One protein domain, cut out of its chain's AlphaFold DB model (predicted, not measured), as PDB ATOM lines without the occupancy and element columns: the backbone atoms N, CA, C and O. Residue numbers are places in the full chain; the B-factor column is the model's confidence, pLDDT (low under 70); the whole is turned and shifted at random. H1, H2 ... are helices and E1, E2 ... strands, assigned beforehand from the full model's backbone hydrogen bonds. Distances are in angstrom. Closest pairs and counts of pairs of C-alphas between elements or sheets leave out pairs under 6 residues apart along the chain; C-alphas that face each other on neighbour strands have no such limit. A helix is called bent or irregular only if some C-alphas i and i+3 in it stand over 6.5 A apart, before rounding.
ATOM      1  N   VAL A  21     510.305 385.441 473.186       96.06
ATOM      2  CA  VAL A  21     508.928 385.050 473.525       96.06
ATOM      3  C   VAL A  21     508.814 383.541 473.570       96.06
ATOM      4  O   VAL A  21     509.229 382.845 472.646       96.06
ATOM      5  N   GLU A  22     508.203 383.052 474.639       96.44
ATOM      6  CA  GLU A  22     507.785 381.668 474.793       96.44
ATOM      7  C   GLU A  22     506.258 381.583 474.672       96.44
ATOM      8  O   GLU A  22     505.519 382.329 475.320       96.44
ATOM      9  N   VAL A  23     505.769 380.669 473.832       95.56
ATOM     10  CA  VAL A  23     504.334 380.400 473.686       95.56
ATOM     11  C   VAL A  23     503.944 379.322 474.692       95.56
ATOM     12  O   VAL A  23     504.151 378.135 474.453       95.56
ATOM     13  N   LEU A  24     503.362 379.736 475.817       95.50
ATOM     14  CA  LEU A  24     502.902 378.827 476.873       95.50
ATOM     15  C   LEU A  24     501.660 378.042 476.442       95.50
ATOM     16  O   LEU A  24     501.511 376.862 476.751       95.50
ATOM     17  N   LYS A  25     500.747 378.713 475.731       95.31
ATOM     18  CA  LYS A  25     499.566 378.096 475.129       95.31
ATOM     19  C   LYS A  25     499.352 378.682 473.738       95.31
ATOM     20  O   LYS A  25     499.178 379.900 473.637       95.31
ATOM     21  N   PRO A  26     499.337 377.848 472.685       92.62
ATOM     22  CA  PRO A  26     499.143 378.342 471.335       92.62
ATOM     23  C   PRO A  26     497.758 378.994 471.185       92.62
ATOM     24  O   PRO A  26     496.800 378.557 471.837       92.62
ATOM     25  N   PRO A  27     497.642 380.017 470.324       91.56
ATOM     26  CA  PRO A  27     496.364 380.576 469.901       91.56
ATOM     27  C   PRO A  27     495.405 379.489 469.429       91.56
ATOM     28  O   PRO A  27     495.787 378.595 468.674       91.56
ATOM     29  N   ALA A  35     482.120 381.221 456.877       85.81
ATOM     30  CA  ALA A  35     483.053 380.581 455.953       85.81
ATOM     31  C   ALA A  35     482.792 379.072 455.813       85.81
ATOM     32  O   ALA A  35     483.123 378.489 454.783       85.81
ATOM     33  N   ALA A  36     482.191 378.433 456.825       85.44
ATOM     34  CA  ALA A  36     482.005 376.984 456.872       85.44
ATOM     35  C   ALA A  36     480.978 376.487 455.849       85.44
ATOM     36  O   ALA A  36     481.263 375.556 455.104       85.44
ATOM     37  N   ALA A  37     479.803 377.124 455.780       80.88
ATOM     38  CA  ALA A  37     478.751 376.739 454.836       80.88
ATOM     39  C   ALA A  37     479.196 376.794 453.354       80.88
ATOM     40  O   ALA A  37     478.932 375.836 452.628       80.88
ATOM     41  N   PRO A  38     479.893 377.851 452.888       84.19
ATOM     42  CA  PRO A  38     480.435 377.903 451.526       84.19
ATOM     43  C   PRO A  38     481.796 377.204 451.347       84.19
ATOM     44  O   PRO A  38     482.311 377.181 450.232       84.19
ATOM     45  N   GLY A  39     482.413 376.669 452.406       85.38
ATOM     46  CA  GLY A  39     483.739 376.046 452.325       85.38
ATOM     47  C   GLY A  39     484.875 377.024 451.997       85.38
ATOM     48  O   GLY A  39     485.853 376.647 451.350       85.38
ATOM     49  N   ILE A  40     484.754 378.288 452.414       87.00
ATOM     50  CA  ILE A  40     485.769 379.317 452.161       87.00
ATOM     51  C   ILE A  40     487.005 379.007 453.003       87.00
ATOM     52  O   ILE A  40     486.932 378.864 454.220       87.00
ATOM     53  N   ARG A  41     488.158 378.937 452.343       88.81
ATOM     54  CA  ARG A  41     489.471 378.804 452.981       88.81
ATOM     55  C   ARG A  41     490.173 380.154 452.974       88.81
ATOM     56  O   ARG A  41     489.848 381.011 452.153       88.81
ATOM     57  N   GLY A  42     491.149 380.333 453.853       88.81
ATOM     58  CA  GLY A  42     491.881 381.590 453.893       88.81
ATOM     59  C   GLY A  42     493.143 381.549 454.727       88.81
ATOM     60  O   GLY A  42     493.382 380.629 455.506       88.81
ATOM     61  N   HIS A  43     493.940 382.586 454.542       92.12
ATOM     62  CA  HIS A  43     495.110 382.908 455.334       92.12
ATOM     63  C   HIS A  43     494.945 384.285 455.987       92.12
ATOM     64  O   HIS A  43     494.319 385.171 455.387       92.12
ATOM     65  N   CYS A  44     495.500 384.447 457.187       93.12
ATOM     66  CA  CYS A  44     495.635 385.723 457.871       93.12
ATOM     67  C   CYS A  44     497.012 385.866 458.523       93.12
ATOM     68  O   CYS A  44     497.526 384.914 459.103       93.12
ATOM     69  N   GLU A  45     497.531 387.085 458.539       94.31
ATOM     70  CA  GLU A  45     498.664 387.498 459.354       94.31
ATOM     71  C   GLU A  45     498.179 388.454 460.437       94.31
ATOM     72  O   GLU A  45     497.532 389.465 460.149       94.31
ATOM     73  N   VAL A  46     498.505 388.153 461.692       95.19
ATOM     74  CA  VAL A  46     498.227 389.054 462.812       95.19
ATOM     75  C   VAL A  46     499.538 389.627 463.318       95.19
ATOM     76  O   VAL A  46     500.401 388.873 463.773       95.19
ATOM     77  N   ARG A  47     499.676 390.953 463.248       95.94
ATOM     78  CA  ARG A  47     500.763 391.700 463.878       95.94
ATOM     79  C   ARG A  47     500.324 392.175 465.250       95.94
ATOM     80  O   ARG A  47     499.279 392.816 465.383       95.94
ATOM     81  N   PHE A  48     501.116 391.866 466.263       95.62
ATOM     82  CA  PHE A  48     500.800 392.210 467.639       95.62
ATOM     83  C   PHE A  48     502.059 392.420 468.466       95.62
ATOM     84  O   PHE A  48     503.135 391.925 468.126       95.62
ATOM     85  N   ASP A  49     501.878 393.115 469.578       96.44
ATOM     86  CA  ASP A  49     502.897 393.321 470.588       96.44
ATOM     87  C   ASP A  49     502.455 392.668 471.900       96.44
ATOM     88  O   ASP A  49     501.264 392.458 472.164       96.44
ATOM     89  N   LEU A  50     503.442 392.313 472.712       97.12
ATOM     90  CA  LEU A  50     503.255 391.821 474.066       97.12
ATOM     91  C   LEU A  50     503.822 392.837 475.042       97.12
ATOM     92  O   LEU A  50     504.953 393.283 474.877       97.12
ATOM     93  N   GLU A  51     503.065 393.126 476.087       95.69
ATOM     94  CA  GLU A  51     503.489 393.975 477.197       95.69
ATOM     95  C   GLU A  51     503.254 393.250 478.523       95.69
ATOM     96  O   GLU A  51     502.607 392.195 478.573       95.69
ATOM     97  N   ALA A  52     503.775 393.825 479.610       96.56
ATOM     98  CA  ALA A  52     503.609 393.305 480.965       96.56
ATOM     99  C   ALA A  52     503.937 391.802 481.053       96.56
ATOM    100  O   ALA A  52     503.148 390.995 481.537       96.56
ATOM    101  N   TYR A  53     505.093 391.404 480.513       96.88
ATOM    102  CA  TYR A  53     505.573 390.019 480.496       96.88
ATOM    103  C   TYR A  53     504.693 389.021 479.721       96.88
ATOM    104  O   TYR A  53     504.856 387.806 479.865       96.88
ATOM    105  N   GLY A  54     503.823 389.512 478.834       94.31
ATOM    106  CA  GLY A  54     502.888 388.706 478.044       94.31
ATOM    107  C   GLY A  54     501.463 388.674 478.601       94.31
ATOM    108  O   GLY A  54     500.627 387.940 478.068       94.31
ATOM    109  N   GLU A  55     501.169 389.454 479.647       94.81
ATOM    110  CA  GLU A  55     499.815 389.613 480.189       94.81
ATOM    111  C   GLU A  55     498.916 390.453 479.278       94.81
ATOM    112  O   GLU A  55     497.713 390.194 479.188       94.81
ATOM    113  N   THR A  56     499.499 391.421 478.567       95.31
ATOM    114  CA  THR A  56     498.773 392.293 477.642       95.31
ATOM    115  C   THR A  56     499.162 391.971 476.205       95.31
ATOM    116  O   THR A  56     500.342 391.880 475.873       95.31
ATOM    117  N   VAL A  57     498.150 391.787 475.354       95.62
ATOM    118  CA  VAL A  57     498.297 391.493 473.923       95.62
ATOM    119  C   VAL A  57     497.688 392.642 473.129       95.62
ATOM    120  O   VAL A  57     496.461 392.791 473.091       95.62
ATOM    121  N   LEU A  58     498.532 393.437 472.479       94.50
ATOM    122  CA  LEU A  58     498.116 394.572 471.661       94.50
ATOM    123  C   LEU A  58     498.099 394.163 470.193       94.50
ATOM    124  O   LEU A  58     499.140 393.923 469.595       94.50
ATOM    125  N   ILE A  59     496.908 394.051 469.605       94.19
ATOM    126  CA  ILE A  59     496.774 393.745 468.178       94.19
ATOM    127  C   ILE A  59     496.955 395.040 467.389       94.19
ATOM    128  O   ILE A  59     496.096 395.916 467.453       94.19
ATOM    129  N   ASN A  60     498.045 395.129 466.631       93.88
ATOM    130  CA  ASN A  60     498.384 396.307 465.832       93.88
ATOM    131  C   ASN A  60     497.745 396.258 464.449       93.88
ATOM    132  O   ASN A  60     497.272 397.266 463.931       93.88
ATOM    133  N   GLU A  61     497.744 395.079 463.830       94.06
ATOM    134  CA  GLU A  61     497.218 394.908 462.485       94.06
ATOM    135  C   GLU A  61     496.755 393.470 462.273       94.06
ATOM    136  O   GLU A  61     497.409 392.515 462.692       94.06
ATOM    137  N   VAL A  62     495.638 393.309 461.571       94.38
ATOM    138  CA  VAL A  62     495.187 392.011 461.076       94.38
ATOM    139  C   VAL A  62     495.060 392.131 459.572       94.38
ATOM    140  O   VAL A  62     494.382 393.032 459.078       94.38
ATOM    141  N   ARG A  63     495.709 391.230 458.843       94.38
ATOM    142  CA  ARG A  63     495.589 391.136 457.393       94.38
ATOM    143  C   ARG A  63     495.052 389.772 457.033       94.38
ATOM    144  O   ARG A  63     495.582 388.775 457.505       94.38
ATOM    145  N   CYS A  64     494.024 389.710 456.204       92.88
ATOM    146  CA  CYS A  64     493.396 388.456 455.822       92.88
ATOM    147  C   CYS A  64     493.100 388.429 454.327       92.88
ATOM    148  O   CYS A  64     492.699 389.422 453.734       92.88
ATOM    149  N   SER A  65     493.207 387.242 453.741       91.75
ATOM    150  CA  SER A  65     492.726 386.948 452.380       91.75
ATOM    151  C   SER A  65     491.210 387.133 452.215       91.75
ATOM    152  O   SER A  65     490.719 387.319 451.106       91.75
ATOM    153  N   ASN A  66     490.447 387.050 453.310       89.31
ATOM    154  CA  ASN A  66     489.019 387.336 453.333       89.31
ATOM    155  C   ASN A  66     488.617 387.919 454.694       89.31
ATOM    156  O   ASN A  66     488.986 387.380 455.742       89.31
ATOM    157  N   LYS A  67     487.816 388.990 454.677       89.88
ATOM    158  CA  LYS A  67     487.405 389.732 455.877       89.88
ATOM    159  C   LYS A  67     486.620 388.900 456.894       89.88
ATOM    160  O   LYS A  67     486.658 389.198 458.082       89.88
ATOM    161  N   VAL A  68     485.986 387.806 456.461       90.50
ATOM    162  CA  VAL A  68     485.269 386.871 457.347       90.50
ATOM    163  C   VAL A  68     486.158 386.273 458.451       90.50
ATOM    164  O   VAL A  68     485.656 385.854 459.492       90.50
ATOM    165  N   PHE A  69     487.479 386.232 458.241       92.38
ATOM    166  CA  PHE A  69     488.438 385.662 459.187       92.38
ATOM    167  C   PHE A  69     489.029 386.685 460.167       92.38
ATOM    168  O   PHE A  69     489.622 386.285 461.164       92.38
ATOM    169  N   CYS A  70     488.848 387.990 459.935       92.19
ATOM    170  CA  CYS A  70     489.473 389.054 460.729       92.19
ATOM    171  C   CYS A  70     489.171 388.922 462.228       92.19
ATOM    172  O   CYS A  70     490.077 388.941 463.066       92.19
ATOM    173  N   GLN A  71     487.889 388.736 462.560       92.06
ATOM    174  CA  GLN A  71     487.427 388.665 463.943       92.06
ATOM    175  C   GLN A  71     487.998 387.460 464.688       92.06
ATOM    176  O   GLN A  71     488.509 387.583 465.805       92.06
ATOM    177  N   THR A  72     487.935 386.283 464.065       93.12
ATOM    178  CA  THR A  72     488.406 385.048 464.693       93.12
ATOM    179  C   THR A  72     489.926 384.995 464.768       93.12
ATOM    180  O   THR A  72     490.445 384.459 465.747       93.12
ATOM    181  N   ALA A  73     490.632 385.592 463.804       94.38
ATOM    182  CA  ALA A  73     492.084 385.707 463.808       94.38
ATOM    183  C   ALA A  73     492.565 386.517 465.020       94.38
ATOM    184  O   ALA A  73     493.315 385.998 465.848       94.38
ATOM    185  N   ALA A  74     492.073 387.748 465.192       94.06
ATOM    186  CA  ALA A  74     492.501 388.588 466.312       94.06
ATOM    187  C   ALA A  74     492.080 388.003 467.668       94.06
ATOM    188  O   ALA A  74     492.856 388.015 468.625       94.06
ATOM    189  N   SER A  75     490.857 387.468 467.754       93.31
ATOM    190  CA  SER A  75     490.362 386.830 468.978       93.31
ATOM    191  C   SER A  75     491.223 385.627 469.374       93.31
ATOM    192  O   SER A  75     491.624 385.511 470.531       93.31
ATOM    193  N   GLY A  76     491.611 384.785 468.409       93.44
ATOM    194  CA  GLY A  76     492.473 383.635 468.668       93.44
ATOM    195  C   GLY A  76     493.840 384.021 469.232       93.44
ATOM    196  O   GLY A  76     494.297 383.397 470.190       93.44
ATOM    197  N   ILE A  77     494.463 385.088 468.713       95.19
ATOM    198  CA  ILE A  77     495.742 385.596 469.239       95.19
ATOM    199  C   ILE A  77     495.603 386.085 470.681       95.19
ATOM    200  O   ILE A  77     496.446 385.741 471.512       95.19
ATOM    201  N   ARG A  78     494.520 386.800 471.012       93.88
ATOM    202  CA  ARG A  78     494.230 387.251 472.388       93.88
ATOM    203  C   ARG A  78     493.973 386.094 473.359       93.88
ATOM    204  O   ARG A  78     494.222 386.223 474.555       93.88
ATOM    205  N   MET A  79     493.482 384.958 472.864       93.06
ATOM    206  CA  MET A  79     493.277 383.748 473.669       93.06
ATOM    207  C   MET A  79     494.569 382.960 473.933       93.06
ATOM    208  O   MET A  79     494.576 382.081 474.804       93.06
ATOM    209  N   GLY A  80     495.646 383.253 473.200       94.19
ATOM    210  CA  GLY A  80     496.967 382.689 473.452       94.19
ATOM    211  C   GLY A  80     497.499 383.042 474.845       94.19
ATOM    212  O   GLY A  80     497.030 383.964 475.520       94.19
ATOM    213  N   ARG A  81     498.489 382.275 475.303       95.81
ATOM    214  CA  ARG A  81     499.285 382.625 476.484       95.81
ATOM    215  C   ARG A  81     500.741 382.680 476.085       95.81
ATOM    216  O   ARG A  81     501.278 381.702 475.563       95.81
ATOM    217  N   TYR A  82     501.355 383.815 476.368       96.62
ATOM    218  CA  TYR A  82     502.723 384.125 475.999       96.62
ATOM    219  C   TYR A  82     503.492 384.528 477.244       96.62
ATOM    220  O   TYR A  82     502.907 384.960 478.236       96.62
ATOM    221  N   LYS A  83     504.807 384.387 477.172       97.31
ATOM    222  CA  LYS A  83     505.729 384.868 478.185       97.31
ATOM    223  C   LYS A  83     506.861 385.604 477.495       97.31
ATOM    224  O   LYS A  83     507.524 385.031 476.630       97.31
ATOM    225  N   VAL A  84     507.081 386.854 477.887       97.56
ATOM    226  CA  VAL A  84     508.246 387.624 477.443       97.56
ATOM    227  C   VAL A  84     509.423 387.315 478.365       97.56
ATOM    228  O   VAL A  84     509.272 387.233 479.585       97.56
ATOM    229  N   ILE A  85     510.592 387.092 477.769       97.00
ATOM    230  CA  ILE A  85     511.850 386.832 478.465       97.00
ATOM    231  C   ILE A  85     512.815 387.955 478.104       97.00
ATOM    232  O   ILE A  85     513.208 388.095 476.941       97.00
ATOM    233  N   ASP A  86     513.198 388.729 479.116       96.38
ATOM    234  CA  ASP A  86     514.067 389.888 478.954       96.38
ATOM    235  C   ASP A  86     515.447 389.477 478.441       96.38
ATOM    236  O   ASP A  86     516.110 388.584 478.983       96.38
ATOM    237  N   ALA A  87     515.901 390.154 477.393       94.69
ATOM    238  CA  ALA A  87     517.276 390.059 476.947       94.69
ATOM    239  C   ALA A  87     518.180 390.893 477.865       94.69
ATOM    240  O   ALA A  87     517.811 391.959 478.360       94.69
ATOM    241  N   LYS A  88     519.411 390.423 478.089       93.38
ATOM    242  CA  LYS A  88     520.376 391.156 478.912       93.38
ATOM    243  C   LYS A  88     520.712 392.498 478.253       93.38
ATOM    244  O   LYS A  88     521.289 392.510 477.170       93.38
ATOM    245  N   GLY A  89     520.423 393.597 478.950       91.44
ATOM    246  CA  GLY A  89     520.649 394.958 478.450       91.44
ATOM    247  C   GLY A  89     519.508 395.511 477.595       91.44
ATOM    248  O   GLY A  89     519.733 396.484 476.886       91.44
ATOM    249  N   THR A  90     518.322 394.890 477.633       92.12
ATOM    250  CA  THR A  90     517.121 395.445 476.998       92.12
ATOM    251  C   THR A  90     516.721 396.774 477.641       92.12
ATOM    252  O   THR A  90     516.832 396.938 478.859       92.12
ATOM    253  N   GLU A  91     516.245 397.708 476.823       93.62
ATOM    254  CA  GLU A  91     515.684 398.990 477.273       93.62
ATOM    255  C   GLU A  91     514.163 398.913 477.490       93.62
ATOM    256  O   GLU A  91     513.585 399.810 478.097       93.62
ATOM    257  N   THR A  92     513.524 397.824 477.046       93.50
ATOM    258  CA  THR A  92     512.070 397.604 477.109       93.50
ATOM    259  C   THR A  92     511.744 396.309 477.869       93.50
ATOM    260  O   THR A  92     511.356 395.299 477.279       93.50
ATOM    261  N   PRO A  93     511.976 396.253 479.194       93.81
ATOM    262  CA  PRO A  93     511.735 395.043 479.979       93.81
ATOM    263  C   PRO A  93     510.252 394.644 479.961       93.81
ATOM    264  O   PRO A  93     509.368 395.483 480.102       93.81
ATOM    265  N   GLY A  94     509.978 393.350 479.804       94.62
ATOM    266  CA  GLY A  94     508.626 392.794 479.765       94.62
ATOM    267  C   GLY A  94     507.859 393.039 478.463       94.62
ATOM    268  O   GLY A  94     506.719 392.579 478.359       94.62
ATOM    269  N   GLU A  95     508.463 393.703 477.474       96.44
ATOM    270  CA  GLU A  95     507.822 394.044 476.202       96.44
ATOM    271  C   GLU A  95     508.419 393.269 475.022       96.44
ATOM    272  O   GLU A  95     509.612 392.971 474.964       96.44
ATOM    273  N   LYS A  96     507.597 392.941 474.031       95.81
ATOM    274  CA  LYS A  96     508.068 392.451 472.739       95.81
ATOM    275  C   LYS A  96     507.173 392.966 471.631       95.81
ATOM    276  O   LYS A  96     506.019 392.553 471.541       95.81
ATOM    277  N   SER A  97     507.757 393.754 470.738       95.06
ATOM    278  CA  SER A  97     507.043 394.310 469.592       95.06
ATOM    279  C   SER A  97     507.329 393.574 468.283       95.06
ATOM    280  O   SER A  97     508.338 392.873 468.143       95.06
ATOM    281  N   GLY A  98     506.438 393.761 467.311       93.00
ATOM    282  CA  GLY A  98     506.606 393.310 465.933       93.00
ATOM    283  C   GLY A  98     506.423 391.806 465.743       93.00
ATOM    284  O   GLY A  98     506.988 391.234 464.808       93.00
ATOM    285  N   LEU A  99     505.664 391.142 466.619       95.06
ATOM    286  CA  LEU A  99     505.362 389.722 466.457       95.06
ATOM    287  C   LEU A  99     504.366 389.537 465.318       95.06
ATOM    288  O   LEU A  99     503.404 390.291 465.188       95.06
ATOM    289  N   VAL A 100     504.588 388.502 464.508       95.69
ATOM    290  CA  VAL A 100     503.695 388.120 463.412       95.69
ATOM    291  C   VAL A 100     503.281 386.673 463.611       95.69
ATOM    292  O   VAL A 100     504.137 385.794 463.726       95.69
ATOM    293  N   TYR A 101     501.974 386.418 463.648       93.56
ATOM    294  CA  TYR A 101     501.435 385.065 463.731       93.56
ATOM    295  C   TYR A 101     500.607 384.733 462.481       93.56
ATOM    296  O   TYR A 101     499.536 385.319 462.290       93.56
ATOM    297  N   PRO A 102     501.081 383.803 461.630       93.62
ATOM    298  CA  PRO A 102     500.332 383.328 460.474       93.62
ATOM    299  C   PRO A 102     499.243 382.332 460.891       93.62
ATOM    300  O   PRO A 102     499.483 381.399 461.659       93.62
ATOM    301  N   ILE A 103     498.040 382.492 460.347       92.06
ATOM    302  CA  ILE A 103     496.861 381.671 460.638       92.06
ATOM    303  C   ILE A 103     496.301 381.147 459.322       92.06
ATOM    304  O   ILE A 103     496.004 381.914 458.411       92.06
ATOM    305  N   THR A 104     496.113 379.832 459.230       91.19
ATOM    306  CA  THR A 104     495.515 379.190 458.053       91.19
ATOM    307  C   THR A 104     494.178 378.556 458.414       91.19
ATOM    308  O   THR A 104     494.105 377.691 459.285       91.19
ATOM    309  N   TYR A 105     493.128 378.954 457.704       88.88
ATOM    310  CA  TYR A 105     491.781 378.405 457.798       88.88
ATOM    311  C   TYR A 105     491.560 377.393 456.674       88.88
ATOM    312  O   TYR A 105     491.465 377.752 455.498       88.88
ATOM    313  N   SER A 106     491.442 376.115 457.039       86.25
ATOM    314  CA  SER A 106     491.064 375.031 456.127       86.25
ATOM    315  C   SER A 106     490.111 374.058 456.826       86.25
ATOM    316  O   SER A 106     490.228 373.841 458.030       86.25
ATOM    317  N   MET A 107     489.165 373.471 456.086       74.62
ATOM    318  CA  MET A 107     488.199 372.519 456.661       74.62
ATOM    319  C   MET A 107     488.706 371.068 456.673       74.62
ATOM    320  O   MET A 107     488.135 370.248 457.376       74.62
ATOM    321  N   ASN A 108     489.805 370.762 455.968       71.75
ATOM    322  CA  ASN A 108     490.334 369.396 455.810       71.75
ATOM    323  C   ASN A 108     491.862 369.294 455.993       71.75
ATOM    324  O   ASN A 108     492.480 368.344 455.518       71.75
ATOM    325  N   GLY A 109     492.506 370.290 456.612       61.62
ATOM    326  CA  GLY A 109     493.972 370.320 456.747       61.62
ATOM    327  C   GLY A 109     494.719 370.524 455.423       61.62
ATOM    328  O   GLY A 109     495.936 370.360 455.363       61.62
ATOM    329  N   GLU A 110     494.003 370.876 454.353       64.88
ATOM    330  CA  GLU A 110     494.602 371.186 453.062       64.88
ATOM    331  C   GLU A 110     495.434 372.464 453.153       64.88
ATOM    332  O   GLU A 110     495.004 373.483 453.705       64.88
TER     333      GLU A 110
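This is residues 21 to 27 and 35 to 110 of the 130 residues of an uncharacterized protein of Ponticaulis sp (UniProt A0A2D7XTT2). A twisted, three-stranded antiparallel sheet, order E3, E2, E5, has helix H1 packed on one face, making two layers; a small antiparallel pair of strands, E1 and E4, forms a second sheet, whose strand E4 follows H1 after a tight link of 1 residue. The 83 printed residues, with E1, E2, E3, H1, E4, E5 in chain order, are of mixed class. The rod spans 51 by 21 by 17 A, only just loose, close to compact, with radius of gyration of the C-alphas 14.6 A.

E1, residues 21 to 25, is antiparallel to E4, residues 81 to 85; N 22 and O 83 are 2.9 A apart, within hydrogen-bond range. Inner strand E2, residues 42 to 51, forms a hairpin with E3, residues 56 to 64, N 47 to O 61 being 2.8 A. E3 bends by 58 degrees at residue 60. E2 is also antiparallel to E5, residues 96 to 105, N 44 to O 103 being 2.9 A. H1, residues 67 to 79, is on this sheet; its closest C-alphas with E3 are Arg 78 and Val 57, 6.1 A. H1 is irregular, C-alphas 68 and 71 being 7.2 A apart, with 7 of 9 O i to N i+4 pairs within range.

E1 begins at C-alpha 21 (508.928, 385.050, 473.525). E2 is 28.8 A long, H1 19.7 A and E5 26.2 A, ending at C-alpha 105 (491.781, 378.405, 457.798).

The farthest C-alphas, Ala 37 and Gly 89, are 51.4 A apart. Residues 28 to 34 are not printed; C-alphas 27 and 35 are 19.3 A apart. Of the links printed whole, none is long. Residues 109 to 110 have pLDDT under 70.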